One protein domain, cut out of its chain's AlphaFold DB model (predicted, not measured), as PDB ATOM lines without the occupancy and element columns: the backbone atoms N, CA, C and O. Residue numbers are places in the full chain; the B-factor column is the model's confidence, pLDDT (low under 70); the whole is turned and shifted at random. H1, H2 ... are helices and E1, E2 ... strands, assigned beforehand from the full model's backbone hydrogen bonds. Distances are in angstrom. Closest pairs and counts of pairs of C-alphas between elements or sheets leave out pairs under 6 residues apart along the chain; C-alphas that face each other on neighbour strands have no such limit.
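This is residues 48 to 148 of the 484 residues of an uncharacterized protein of Rhizobium sp. NFACC06-2 (UniProt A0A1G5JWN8). A twisted wall of five antiparallel strands stands with one long helix, H1, packed slantwise across one face. Short H2 grazes the sheet near edge strand E1, and the loop round residue 118 reaches out beyond the ends of E3 and E4. The 101 printed residues include H1, H2, then E1 to E5, which lie in the sheet in chain order, a mixed class. The whole is compact, with a radius of gyration of the C-alphas of 14.0 A and spans of 46 by 33 by 26 A.

Find C-alpha 51 at (35.216, -4.246, 25.972); from there H1 runs 22.2 A to residue 66. H2 is residues 69 to 73. Next come E1, residues 85 to 89, E2, residues 92 to 102, 25.4 A, and E3, residues 105 to 113, 27.2 A. E4, residues 125 to 134, is 26.1 A long, and E5, residues 137 to 143, ends at C-alpha 143 (42.130, -21.425, 26.259).

Begin with the sheet, a meander, each strand the antiparallel neighbour of the one before. Look for N 87 and O 97, 3.0 A, between E1 and E2; N 98 and O 109, 2.8 A, between E2 and E3; N 108 and O 131, 2.9 A, between E3 and E4; and N 132 and O 139, 2.9 A, between E4 and E5. E2 bends by 69 degrees at residue 95, E4 by 59 degrees at residue 128. H1 makes two layers with the sheet, helix on one face, at a height of 8.3 A over the sheet. It lies over E2 and, only just, over E3 and E4, with 3 C-alphas on each, slantwise at 54 degrees to E2 on the local plane. Its closest C-alphas to E4 are Thr 58 and Ala 125, 5.5 A. H2 only grazes the sheet; its C-alpha 72 is 7.2 A from that of Ile 88 in E1. In H1 and H2 every O i to N i+4 pair is within hydrogen-bond range.

The C-alphas farthest apart, of Pro 119 and Lys 136, are 45.7 A apart. The printed part has no cut. The links H2 to E1 and E3 to E4 are long. Mean pLDDT of the printed part is 78.3; look for low values at residues 48 to 49, 71 to 84, 89 to 91, 117 and 119 to 120.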
ATOM      1  N   ARG A  48      35.470 -14.218  27.332       64.75
ATOM      2  CA  ARG A  48      35.377 -12.933  26.640       64.75
ATOM      3  C   ARG A  48      35.473 -11.803  27.665       64.75
ATOM      4  O   ARG A  48      34.546 -11.631  28.464       64.75
ATOM      5  N   PRO A  49      36.582 -11.041  27.730       65.69
ATOM      6  CA  PRO A  49      36.585  -9.796  28.485       65.69
ATOM      7  C   PRO A  49      35.491  -8.864  27.947       65.69
ATOM      8  O   PRO A  49      35.276  -8.793  26.742       65.69
ATOM      9  N   SER A  50      34.820  -8.122  28.835       76.06
ATOM     10  CA  SER A  50      34.011  -6.976  28.394       76.06
ATOM     11  C   SER A  50      34.919  -5.940  27.733       76.06
ATOM     12  O   SER A  50      36.093  -5.856  28.092       76.06
ATOM     13  N   ASP A  51      34.398  -5.125  26.823       81.62
ATOM     14  CA  ASP A  51      35.216  -4.246  25.972       81.62
ATOM     15  C   ASP A  51      36.128  -3.291  26.771       81.62
ATOM     16  O   ASP A  51      37.255  -3.012  26.372       81.62
ATOM     17  N   GLU A  52      35.699  -2.857  27.960       84.00
ATOM     18  CA  GLU A  52      36.527  -2.123  28.935       84.00
ATOM     19  C   GLU A  52      37.762  -2.920  29.389       84.00
ATOM     20  O   GLU A  52      38.871  -2.395  29.468       84.00
ATOM     21  N   LYS A  53      37.572  -4.211  29.695       82.19
ATOM     22  CA  LYS A  53      38.644  -5.140  30.069       82.19
ATOM     23  C   LYS A  53      39.517  -5.457  28.861       82.19
ATOM     24  O   LYS A  53      40.715  -5.599  29.046       82.19
ATOM     25  N   GLN A  54      38.949  -5.515  27.655       82.62
ATOM     26  CA  GLN A  54      39.699  -5.737  26.417       82.62
ATOM     27  C   GLN A  54      40.618  -4.548  26.105       82.62
ATOM     28  O   GLN A  54      41.808  -4.732  25.850       82.62
ATOM     29  N   LYS A  55      40.111  -3.318  26.262       85.12
ATOM     30  CA  LYS A  55      40.906  -2.079  26.222       85.12
ATOM     31  C   LYS A  55      41.982  -2.061  27.317       85.12
ATOM     32  O   LYS A  55      43.139  -1.808  27.012       85.12
ATOM     33  N   SER A  56      41.636  -2.409  28.563       84.50
ATOM     34  CA  SER A  56      42.591  -2.533  29.684       84.50
ATOM     35  C   SER A  56      43.675  -3.586  29.434       84.50
ATOM     36  O   SER A  56      44.821  -3.348  29.788       84.50
ATOM     37  N   TYR A  57      43.356  -4.723  28.814       85.81
ATOM     38  CA  TYR A  57      44.333  -5.763  28.476       85.81
ATOM     39  C   TYR A  57      45.221  -5.373  27.295       85.81
ATOM     40  O   TYR A  57      46.417  -5.628  27.335       85.81
ATOM     41  N   THR A  58      44.660  -4.710  26.284       85.81
ATOM     42  CA  THR A  58      45.421  -4.164  25.150       85.81
ATOM     43  C   THR A  58      46.380  -3.063  25.614       85.81
ATOM     44  O   THR A  58      47.526  -3.039  25.184       85.81
ATOM     45  N   ALA A  59      45.956  -2.199  26.543       83.88
ATOM     46  CA  ALA A  59      46.823  -1.199  27.167       83.88
ATOM     47  C   ALA A  59      47.925  -1.846  28.028       83.88
ATOM     48  O   ALA A  59      49.098  -1.579  27.788       83.88
ATOM     49  N   GLU A  60      47.564  -2.754  28.947       81.06
ATOM     50  CA  GLU A  60      48.522  -3.491  29.796       81.06
ATOM     51  C   GLU A  60      49.544  -4.302  28.965       81.06
ATOM     52  O   GLU A  60      50.677  -4.474  29.405       81.06
ATOM     53  N   LEU A  61      49.176  -4.776  27.765       83.19
ATOM     54  CA  LEU A  61      50.094  -5.433  26.824       83.19
ATOM     55  C   LEU A  61      50.945  -4.454  26.003       83.19
ATOM     56  O   LEU A  61      52.124  -4.720  25.805       83.19
ATOM     57  N   ASN A  62      50.380  -3.348  25.511       84.50
ATOM     58  CA  ASN A  62      51.128  -2.368  24.715       84.50
ATOM     59  C   ASN A  62      52.197  -1.660  25.557       84.50
ATOM     60  O   ASN A  62      53.332  -1.524  25.109       84.50
ATOM     61  N   GLU A  63      51.850  -1.266  26.786       79.12
ATOM     62  CA  GLU A  63      52.793  -0.716  27.766       79.12
ATOM     63  C   GLU A  63      53.925  -1.720  28.027       79.12
ATOM     64  O   GLU A  63      55.098  -1.396  27.861       79.12
ATOM     65  N   PHE A  64      53.578  -2.980  28.307       75.69
ATOM     66  CA  PHE A  64      54.544  -4.059  28.505       75.69
ATOM     67  C   PHE A  64      55.472  -4.305  27.297       75.69
ATOM     68  O   PHE A  64      56.673  -4.504  27.483       75.69
ATOM     69  N   LEU A  65      54.949  -4.291  26.065       77.12
ATOM     70  CA  LEU A  65      55.757  -4.492  24.855       77.12
ATOM     71  C   LEU A  65      56.643  -3.284  24.508       77.12
ATOM     72  O   LEU A  65      57.621  -3.463  23.786       77.12
ATOM     73  N   SER A  66      56.329  -2.088  25.019       79.69
ATOM     74  CA  SER A  66      57.150  -0.882  24.822       79.69
ATOM     75  C   SER A  66      58.449  -0.873  25.638       79.69
ATOM     76  O   SER A  66      59.387  -0.165  25.281       79.69
ATOM     77  N   LEU A  67      58.532  -1.689  26.695       75.12
ATOM     78  CA  LEU A  67      59.722  -1.822  27.537       75.12
ATOM     79  C   LEU A  67      60.836  -2.608  26.818       75.12
ATOM     80  O   LEU A  67      60.534  -3.502  26.011       75.12
ATOM     81  N   PRO A  68      62.124  -2.350  27.109       75.38
ATOM     82  CA  PRO A  68      63.231  -3.121  26.549       75.38
ATOM     83  C   PRO A  68      63.196  -4.598  26.985       75.38
ATOM     84  O   PRO A  68      62.575  -4.976  27.979       75.38
ATOM     85  N   GLU A  69      63.872  -5.461  26.221       73.12
ATOM     86  CA  GLU A  69      63.939  -6.914  26.473       73.12
ATOM     87  C   GLU A  69      64.514  -7.267  27.855       73.12
ATOM     88  O   GLU A  69      64.169  -8.306  28.416       73.12
ATOM     89  N   GLU A  70      65.392  -6.422  28.390       70.94
ATOM     90  CA  GLU A  70      66.138  -6.654  29.630       70.94
ATOM     91  C   GLU A  70      65.260  -6.385  30.860       70.94
ATOM     92  O   GLU A  70      65.018  -7.304  31.641       70.94
ATOM     93  N   GLU A  71      64.642  -5.200  30.950       67.06
ATOM     94  CA  GLU A  71      63.617  -4.882  31.963       67.06
ATOM     95  C   GLU A  71      62.441  -5.867  31.938       67.06
ATOM     96  O   GLU A  71      61.884  -6.219  32.980       67.06
ATOM     97  N   ARG A  72      62.080  -6.363  30.745       64.94
ATOM     98  CA  ARG A  72      61.115  -7.456  30.596       64.94
ATOM     99  C   ARG A  72      61.600  -8.716  31.331       64.94
ATOM    100  O   ARG A  72      60.859  -9.263  32.150       64.94
ATOM    101  N   ARG A  73      62.833  -9.174  31.083       59.38
ATOM    102  CA  ARG A  73      63.407 -10.385  31.708       59.38
ATOM    103  C   ARG A  73      63.551 -10.265  33.235       59.38
ATOM    104  O   ARG A  73      63.440 -11.282  33.919       59.38
ATOM    105  N   GLU A  74      63.698  -9.061  33.793       55.78
ATOM    106  CA  GLU A  74      63.869  -8.812  35.237       55.78
ATOM    107  C   GLU A  74      62.602  -8.955  36.123       55.78
ATOM    108  O   GLU A  74      62.405  -8.208  37.076       55.78
ATOM    109  N   LEU A  75      61.776  -9.987  35.892       51.62
ATOM    110  CA  LEU A  75      60.919 -10.720  36.860       51.62
ATOM    111  C   LEU A  75      59.919  -9.974  37.794       51.62
ATOM    112  O   LEU A  75      59.085 -10.637  38.416       51.62
ATOM    113  N   LYS A  76      59.966  -8.649  37.965       49.16
ATOM    114  CA  LYS A  76      59.142  -7.869  38.906       49.16
ATOM    115  C   LYS A  76      58.859  -6.452  38.398       49.16
ATOM    116  O   LYS A  76      59.175  -5.473  39.077       49.16
ATOM    117  N   LEU A  77      58.093  -6.351  37.314       48.06
ATOM    118  CA  LEU A  77      57.247  -5.178  37.068       48.06
ATOM    119  C   LEU A  77      56.178  -5.074  38.174       48.06
ATOM    120  O   LEU A  77      55.011  -5.429  38.023       48.06
ATOM    121  N   LYS A  78      56.598  -4.546  39.331       46.75
ATOM    122  CA  LYS A  78      55.756  -4.117  40.458       46.75
ATOM    123  C   LYS A  78      54.963  -2.840  40.115       46.75
ATOM    124  O   LYS A  78      54.701  -2.023  40.998       46.75
ATOM    125  N   SER A  79      54.564  -2.658  38.858       47.94
ATOM    126  CA  SER A  79      53.675  -1.575  38.454       47.94
ATOM    127  C   SER A  79      52.330  -1.772  39.163       47.94
ATOM    128  O   SER A  79      51.579  -2.713  38.913       47.94
ATOM    129  N   PHE A  80      52.051  -0.921  40.154       47.09
ATOM    130  CA  PHE A  80      51.026  -1.180  41.175       47.09
ATOM    131  C   PHE A  80      49.587  -0.887  40.693       47.09
ATOM    132  O   PHE A  80      48.707  -0.523  41.479       47.09
ATOM    133  N   TYR A  81      49.328  -1.052  39.391       49.00
ATOM    134  CA  TYR A  81      48.110  -0.640  38.696       49.00
ATOM    135  C   TYR A  81      46.846  -1.302  39.264       49.00
ATOM    136  O   TYR A  81      46.463  -2.429  38.930       49.00
ATOM    137  N   GLY A  82      46.158  -0.570  40.143       52.38
ATOM    138  CA  GLY A  82      44.914  -1.002  40.774       52.38
ATOM    139  C   GLY A  82      45.077  -2.239  41.664       52.38
ATOM    140  O   GLY A  82      44.257  -3.163  41.561       52.38
ATOM    141  N   ASN A  83      46.118  -2.252  42.512       58.75
ATOM    142  CA  ASN A  83      46.439  -3.304  43.491       58.75
ATOM    143  C   ASN A  83      46.605  -4.698  42.858       58.75
ATOM    144  O   ASN A  83      45.965  -5.681  43.256       58.75
ATOM    145  N   ARG A  84      47.451  -4.762  41.829       65.81
ATOM    146  CA  ARG A  84      47.811  -5.965  41.064       65.81
ATOM    147  C   ARG A  84      49.331  -6.071  41.001       65.81
ATOM    148  O   ARG A  84      50.028  -5.104  41.288       65.81
ATOM    149  N   LEU A  85      49.816  -7.261  40.669       70.12
ATOM    150  CA  LEU A  85      51.223  -7.503  40.366       70.12
ATOM    151  C   LEU A  85      51.288  -8.187  39.006       70.12
ATOM    152  O   LEU A  85      50.518  -9.124  38.762       70.12
ATOM    153  N   HIS A  86      52.187  -7.723  38.150       71.38
ATOM    154  CA  HIS A  86      52.380  -8.245  36.805       71.38
ATOM    155  C   HIS A  86      53.767  -8.889  36.703       71.38
ATOM    156  O   HIS A  86      54.733  -8.441  37.320       71.38
ATOM    157  N   TYR A  87      53.843  -9.985  35.956       73.56
ATOM    158  CA  TYR A  87      55.053 -10.780  35.748       73.56
ATOM    159  C   TYR A  87      55.093 -11.269  34.298       73.56
ATOM    160  O   TYR A  87      54.046 -11.377  33.663       73.56
ATOM    161  N   ILE A  88      56.268 -11.638  33.793       70.81
ATOM    162  CA  ILE A  88      56.378 -12.438  32.566       70.81
ATOM    163  C   ILE A  88      56.143 -13.919  32.881       70.81
ATOM    164  O   ILE A  88      56.443 -14.384  33.982       70.81
ATOM    165  N   SER A  89      55.610 -14.670  31.915       69.62
ATOM    166  CA  SER A  89      55.683 -16.131  31.938       69.62
ATOM    167  C   SER A  89      57.061 -16.621  31.498       69.62
ATOM    168  O   SER A  89      57.499 -16.316  30.392       69.62
ATOM    169  N   SER A  90      57.706 -17.448  32.323       68.06
ATOM    170  CA  SER A  90      58.934 -18.173  31.962       68.06
ATOM    171  C   SER A  90      58.816 -18.965  30.653       68.06
ATOM    172  O   SER A  90      59.814 -19.164  29.967       68.06
ATOM    173  N   ASP A  91      57.601 -19.402  30.320       69.44
ATOM    174  CA  ASP A  91      57.311 -20.356  29.253       69.44
ATOM    175  C   ASP A  91      56.848 -19.643  27.959       69.44
ATOM    176  O   ASP A  91      56.914 -20.218  26.876       69.44
ATOM    177  N   ASP A  92      56.401 -18.382  28.054       75.44
ATOM    178  CA  ASP A  92      56.036 -17.529  26.914       75.44
ATOM    179  C   ASP A  92      56.377 -16.049  27.209       75.44
ATOM    180  O   ASP A  92      55.612 -15.365  27.901       75.44
ATOM    181  N   PRO A  93      57.483 -15.504  26.663       72.56
ATOM    182  CA  PRO A  93      57.902 -14.125  26.919       72.56
ATOM    183  C   PRO A  93      56.967 -13.067  26.306       72.56
ATOM    184  O   PRO A  93      57.126 -11.880  26.585       72.56
ATOM    185  N   LYS A  94      55.979 -13.469  25.489       78.81
ATOM    186  CA  LYS A  94      54.913 -12.592  24.973       78.81
ATOM    187  C   LYS A  94      53.656 -12.612  25.857       78.81
ATOM    188  O   LYS A  94      52.673 -11.960  25.511       78.81
ATOM    189  N   MET A  95      53.664 -13.350  26.975       83.81
ATOM    190  CA  MET A  95      52.532 -13.476  27.896       83.81
ATOM    191  C   MET A  95      52.769 -12.746  29.227       83.81
ATOM    192  O   MET A  95      53.650 -13.097  30.015       83.81
ATOM    193  N   VAL A  96      51.886 -11.792  29.528       84.81
ATOM    194  CA  VAL A  96      51.868 -11.036  30.787       84.81
ATOM    195  C   VAL A  96      50.979 -11.744  31.808       84.81
ATOM    196  O   VAL A  96      49.764 -11.829  31.642       84.81
ATOM    197  N   ILE A  97      51.566 -12.241  32.895       85.31
ATOM    198  CA  ILE A  97      50.856 -12.858  34.017       85.31
ATOM    199  C   ILE A  97      50.432 -11.781  35.020       85.31
ATOM    200  O   ILE A  97      51.204 -11.340  35.869       85.31
ATOM    201  N   ARG A  98      49.152 -11.412  34.984       84.88
ATOM    202  CA  ARG A  98      48.511 -10.518  35.954       84.88
ATOM    203  C   ARG A  98      47.975 -11.294  37.157       84.88
ATOM    204  O   ARG A  98      46.993 -12.038  37.051       84.88
ATOM    205  N   ALA A  99      48.566 -11.070  38.325       85.12
ATOM    206  CA  ALA A  99      48.146 -11.637  39.601       85.12
ATOM    207  C   ALA A  99      47.229 -10.690  40.396       85.12
ATOM    208  O   ALA A  99      47.473  -9.490  40.527       85.12
ATOM    209  N   LYS A 100      46.176 -11.255  41.000       85.12
ATOM    210  CA  LYS A 100      45.305 -10.584  41.977       85.12
ATOM    211  C   LYS A 100      45.122 -11.445  43.227       85.12
ATOM    212  O   LYS A 100      44.580 -12.552  43.158       85.12
ATOM    213  N   ARG A 101      45.504 -10.902  44.388       83.50
ATOM    214  CA  ARG A 101      45.162 -11.455  45.710       83.50
ATOM    215  C   ARG A 101      43.661 -11.274  45.981       83.50
ATOM    216  O   ARG A 101      43.054 -10.285  45.570       83.50
ATOM    217  N   ARG A 102      43.055 -12.239  46.668       80.12
ATOM    218  CA  ARG A 102      41.681 -12.206  47.192       80.12
ATOM    219  C   ARG A 102      41.706 -12.640  48.662       80.12
ATOM    220  O   ARG A 102      42.698 -13.209  49.107       80.12
ATOM    221  N   LEU A 103      40.603 -12.437  49.384       81.44
ATOM    222  CA  LEU A 103      40.434 -12.946  50.756       81.44
ATOM    223  C   LEU A 103      40.696 -14.463  50.830       81.44
ATOM    224  O   LEU A 103      41.523 -14.914  51.612       81.44
ATOM    225  N   ASN A 104      40.075 -15.233  49.931       84.00
ATOM    226  CA  ASN A 104      40.096 -16.701  49.986       84.00
ATOM    227  C   ASN A 104      41.190 -17.348  49.108       84.00
ATOM    228  O   ASN A 104      41.117 -18.548  48.840       84.00
ATOM    229  N   GLY A 105      42.175 -16.581  48.614       88.12
ATOM    230  CA  GLY A 105      43.260 -17.107  47.773       88.12
ATOM    231  C   GLY A 105      43.773 -16.128  46.712       88.12
ATOM    232  O   GLY A 105      43.897 -14.929  46.964       88.12
ATOM    233  N   ARG A 106      44.107 -16.625  45.516       89.69
ATOM    234  CA  ARG A 106      44.745 -15.839  44.443       89.69
ATOM    235  C   ARG A 106      44.153 -16.157  43.069       89.69
ATOM    236  O   ARG A 106      43.450 -17.145  42.863       89.69
ATOM    237  N   THR A 107      44.386 -15.276  42.106       89.19
ATOM    238  CA  THR A 107      44.045 -15.500  40.698       89.19
ATOM    239  C   THR A 107      45.165 -14.953  39.830       89.19
ATOM    240  O   THR A 107      45.477 -13.772  39.951       89.19
ATOM    241  N   TYR A 108      45.714 -15.783  38.950       89.31
ATOM    242  CA  TYR A 108      46.702 -15.392  37.946       89.31
ATOM    243  C   TYR A 108      46.056 -15.516  36.564       89.31
ATOM    244  O   TYR A 108      45.297 -16.459  36.317       89.31
ATOM    245  N   LYS A 109      46.315 -14.550  35.686       90.00
ATOM    246  CA  LYS A 109      45.849 -14.544  34.297       90.00
ATOM    247  C   LYS A 109      47.019 -14.236  33.387       90.00
ATOM    248  O   LYS A 109      47.537 -13.130  33.474       90.00
ATOM    249  N   GLY A 110      47.405 -15.186  32.546       88.44
ATOM    250  CA  GLY A 110      48.257 -14.898  31.400       88.44
ATOM    251  C   GLY A 110      47.440 -14.151  30.352       88.44
ATOM    252  O   GLY A 110      46.333 -14.580  30.039       88.44
ATOM    253  N   ILE A 111      47.951 -13.029  29.862       88.44
ATOM    254  CA  ILE A 111      47.342 -12.182  28.834       88.44
ATOM    255  C   ILE A 111      48.323 -12.127  27.662       88.44
ATOM    256  O   ILE A 111      49.521 -11.965  27.889       88.44
ATOM    257  N   LYS A 112      47.835 -12.279  26.431       90.25
ATOM    258  CA  LYS A 112      48.643 -12.296  25.201       90.25
ATOM    259  C   LYS A 112      47.844 -11.676  24.049       90.25
ATOM    260  O   LYS A 112      46.623 -11.581  24.149       90.25
ATOM    261  N   PHE A 113      48.507 -11.259  22.973       88.00
ATOM    262  CA  PHE A 113      47.842 -10.909  21.712       88.00
ATOM    263  C   PHE A 113      47.562 -12.150  20.856       88.00
ATOM    264  O   PHE A 113      48.423 -13.025  20.752       88.00
ATOM    265  N   THR A 114      46.385 -12.209  20.230       84.88
ATOM    266  CA  THR A 114      46.061 -13.206  19.204       84.88
ATOM    267  C   THR A 114      46.960 -13.045  17.981       84.88
ATOM    268  O   THR A 114      47.423 -11.947  17.654       84.88
ATOM    269  N   THR A 115      47.195 -14.146  17.277       81.12
ATOM    270  CA  THR A 115      47.834 -14.135  15.965       81.12
ATOM    271  C   THR A 115      46.816 -13.685  14.905       81.12
ATOM    272  O   THR A 115      45.727 -14.256  14.813       81.12
ATOM    273  N   PRO A 116      47.103 -12.640  14.103       74.19
ATOM    274  CA  PRO A 116      46.167 -12.168  13.088       74.19
ATOM    275  C   PRO A 116      46.092 -13.181  11.937       74.19
ATOM    276  O   PRO A 116      46.976 -13.247  11.088       74.19
ATOM    277  N   THR A 117      45.025 -13.981  11.924       68.50
ATOM    278  CA  THR A 117      44.821 -15.097  10.978       68.50
ATOM    279  C   THR A 117      44.602 -14.642   9.530       68.50
ATOM    280  O   THR A 117      44.794 -15.419   8.602       68.50
ATOM    281  N   GLU A 118      44.209 -13.381   9.333       73.62
ATOM    282  CA  GLU A 118      44.006 -12.749   8.026       73.62
ATOM    283  C   GLU A 118      44.727 -11.393   7.983       73.62
ATOM    284  O   GLU A 118      44.688 -10.652   8.976       73.62
ATOM    285  N   PRO A 119      45.338 -11.014   6.844       63.38
ATOM    286  CA  PRO A 119      45.946  -9.700   6.684       63.38
ATOM    287  C   PRO A 119      44.881  -8.602   6.825       63.38
ATOM    288  O   PRO A 119      43.923  -8.543   6.060       63.38
ATOM    289  N   GLY A 120      45.050  -7.732   7.823       67.81
ATOM    290  CA  GLY A 120      44.114  -6.647   8.143       67.81
ATOM    291  C   GLY A 120      43.249  -6.885   9.387       67.81
ATOM    292  O   GLY A 120      42.733  -5.913   9.945       67.81
ATOM    293  N   LYS A 121      43.144  -8.121   9.903       75.12
ATOM    294  CA  LYS A 121      42.590  -8.339  11.250       75.12
ATOM    295  C   LYS A 121      43.559  -7.778  12.293       75.12
ATOM    296  O   LYS A 121      44.753  -8.072  12.273       75.12
ATOM    297  N   LYS A 122      43.049  -6.945  13.204       76.81
ATOM    298  CA  LYS A 122      43.838  -6.404  14.318       76.81
ATOM    299  C   LYS A 122      44.090  -7.510  15.340       76.81
ATOM    300  O   LYS A 122      43.178  -8.270  15.651       76.81
ATOM    301  N   ALA A 123      45.308  -7.576  15.871       81.69
ATOM    302  CA  ALA A 123      45.608  -8.442  17.003       81.69
ATOM    303  C   ALA A 123      44.803  -7.981  18.229       81.69
ATOM    304  O   ALA A 123      44.794  -6.793  18.564       81.69
ATOM    305  N   GLU A 124      44.124  -8.913  18.891       85.19
ATOM    306  CA  GLU A 124      43.294  -8.647  20.065       85.19
ATOM    307  C   GLU A 124      43.911  -9.273  21.313       85.19
ATOM    308  O   GLU A 124      44.564 -10.313  21.249       85.19
ATOM    309  N   ALA A 125      43.706  -8.656  22.474       86.00
ATOM    310  CA  ALA A 125      44.113  -9.276  23.725       86.00
ATOM    311  C   ALA A 125      43.225 -10.498  24.034       86.00
ATOM    312  O   ALA A 125      42.006 -10.468  23.874       86.00
ATOM    313  N   TYR A 126      43.813 -11.582  24.526       87.81
ATOM    314  CA  TYR A 126      43.080 -12.738  25.038       87.81
ATOM    315  C   TYR A 126      43.800 -13.327  26.257       87.81
ATOM    316  O   TYR A 126      44.909 -12.917  26.608       87.81
ATOM    317  N   VAL A 127      43.140 -14.254  26.955       89.12
ATOM    318  CA  VAL A 127      43.677 -14.901  28.162       89.12
ATOM    319  C   VAL A 127      43.898 -16.386  27.875       89.12
ATOM    320  O   VAL A 127      42.999 -17.184  28.139       89.12
ATOM    321  N   PRO A 128      45.075 -16.782  27.353       89.38
ATOM    322  CA  PRO A 128      45.398 -18.192  27.127       89.38
ATOM    323  C   PRO A 128      45.465 -19.012  28.422       89.38
ATOM    324  O   PRO A 128      45.286 -20.224  28.365       89.38
ATOM    325  N   LEU A 129      45.699 -18.393  29.591       90.50
ATOM    326  CA  LEU A 129      45.905 -19.108  30.857       90.50
ATOM    327  C   LEU A 129      45.202 -18.439  32.048       90.50
ATOM    328  O   LEU A 129      45.415 -17.261  32.341       90.50
ATOM    329  N   LEU A 130      44.421 -19.215  32.807       90.88
ATOM    330  CA  LEU A 130      43.766 -18.797  34.051       90.88
ATOM    331  C   LEU A 130      44.054 -19.789  35.182       90.88
ATOM    332  O   LEU A 130      43.554 -20.914  35.161       90.88
ATOM    333  N   ILE A 131      44.757 -19.340  36.222       91.69
ATOM    334  CA  ILE A 131      44.989 -20.110  37.452       91.69
ATOM    335  C   ILE A 131      44.186 -19.487  38.598       91.69
ATOM    336  O   ILE A 131      44.252 -18.281  38.850       91.69
ATOM    337  N   GLN A 132      43.419 -20.307  39.311       91.94
ATOM    338  CA  GLN A 132      42.632 -19.917  40.481       91.94
ATOM    339  C   GLN A 132      43.050 -20.751  41.696       91.94
ATOM    340  O   GLN A 132      42.819 -21.957  41.723       91.94
ATOM    341  N   GLU A 133      43.619 -20.099  42.710       92.75
ATOM    342  CA  GLU A 133      43.960 -20.706  44.001       92.75
ATOM    343  C   GLU A 133      42.886 -20.333  45.033       92.75
ATOM    344  O   GLU A 133      42.567 -19.153  45.203       92.75
ATOM    345  N   GLN A 134      42.321 -21.327  45.716       89.12
ATOM    346  CA  GLN A 134      41.262 -21.190  46.718       89.12
ATOM    347  C   GLN A 134      41.517 -22.154  47.886       89.12
ATOM    348  O   GLN A 134      41.130 -23.326  47.850       89.12
ATOM    349  N   GLY A 135      42.200 -21.676  48.929       88.50
ATOM    350  CA  GLY A 135      42.665 -22.520  50.035       88.50
ATOM    351  C   GLY A 135      43.536 -23.681  49.536       88.50
ATOM    352  O   GLY A 135      44.556 -23.458  48.895       88.50
ATOM    353  N   LYS A 136      43.117 -24.929  49.794       89.88
ATOM    354  CA  LYS A 136      43.793 -26.146  49.294       89.88
ATOM    355  C   LYS A 136      43.391 -26.559  47.864       89.88
ATOM    356  O   LYS A 136      43.796 -27.635  47.432       89.88
ATOM    357  N   LYS A 137      42.564 -25.783  47.150       93.06
ATOM    358  CA  LYS A 137      42.147 -26.063  45.763       93.06
ATOM    359  C   LYS A 137      42.893 -25.156  44.784       93.06
ATOM    360  O   LYS A 137      42.810 -23.939  44.916       93.06
ATOM    361  N   THR A 138      43.494 -25.734  43.750       94.31
ATOM    362  CA  THR A 138      43.987 -25.005  42.573       94.31
ATOM    363  C   THR A 138      43.185 -25.435  41.348       94.31
ATOM    364  O   THR A 138      42.776 -26.590  41.226       94.31
ATOM    365  N   THR A 139      42.878 -24.506  40.449       92.56
ATOM    366  CA  THR A 139      42.231 -24.805  39.165       92.56
ATOM    367  C   THR A 139      42.894 -23.996  38.065       92.56
ATOM    368  O   THR A 139      42.736 -22.776  38.014       92.56
ATOM    369  N   THR A 140      43.621 -24.695  37.202       93.38
ATOM    370  CA  THR A 140      44.248 -24.173  35.988       93.38
ATOM    371  C   THR A 140      43.319 -24.430  34.806       93.38
ATOM    372  O   THR A 140      42.676 -25.478  34.736       93.38
ATOM    373  N   ARG A 141      43.220 -23.467  33.892       91.81
ATOM    374  CA  ARG A 141      42.481 -23.569  32.630       91.81
ATOM    375  C   ARG A 141      43.293 -22.925  31.518       91.81
ATOM    376  O   ARG A 141      43.762 -21.803  31.722       91.81
ATOM    377  N   ALA A 142      43.415 -23.606  30.385       90.31
ATOM    378  CA  ALA A 142      44.021 -23.072  29.173       90.31
ATOM    379  C   ALA A 142      42.960 -22.874  28.083       90.31
ATOM    380  O   ALA A 142      42.054 -23.703  27.949       90.31
ATOM    381  N   TYR A 143      43.080 -21.797  27.309       88.44
ATOM    382  CA  TYR A 143      42.130 -21.425  26.259       88.44
ATOM    383  C   TYR A 143      42.819 -21.248  24.902       88.44
ATOM    384  O   TYR A 143      43.992 -20.875  24.847       88.44
ATOM    385  N   SER A 144      42.079 -21.486  23.815       87.00
ATOM    386  CA  SER A 144      42.511 -21.152  22.453       87.00
ATOM    387  C   SER A 144      42.502 -19.635  22.218       87.00
ATOM    388  O   SER A 144      42.034 -18.861  23.058       87.00
ATOM    389  N   GLU A 145      42.990 -19.201  21.055       86.75
ATOM    390  CA  GLU A 145      42.875 -17.800  20.623       86.75
ATOM    391  C   GLU A 145      41.398 -17.398  20.409       86.75
ATOM    392  O   GLU A 145      41.006 -16.290  20.768       86.75
ATOM    393  N   ASP A 146      40.538 -18.348  20.011       82.25
ATOM    394  CA  ASP A 146      39.065 -18.232  19.986       82.25
ATOM    395  C   ASP A 146      38.407 -18.245  21.385       82.25
ATOM    396  O   ASP A 146      37.182 -18.325  21.509       82.25
ATOM    397  N   GLN A 147      39.210 -18.204  22.454       78.75
ATOM    398  CA  GLN A 147      38.785 -18.146  23.859       78.75
ATOM    399  C   GLN A 147      38.004 -19.387  24.342       78.75
ATOM    400  O   GLN A 147      37.396 -19.346  25.416       78.75
ATOM    401  N   GLN A 148      38.053 -20.495  23.591       82.56
ATOM    402  CA  GLN A 148      37.439 -21.782  23.942       82.56
ATOM    403  C   GLN A 148      38.311 -22.551  24.942       82.56
ATOM    404  O   GLN A 148      39.538 -22.496  24.869       82.56
TER     405      GLN A 148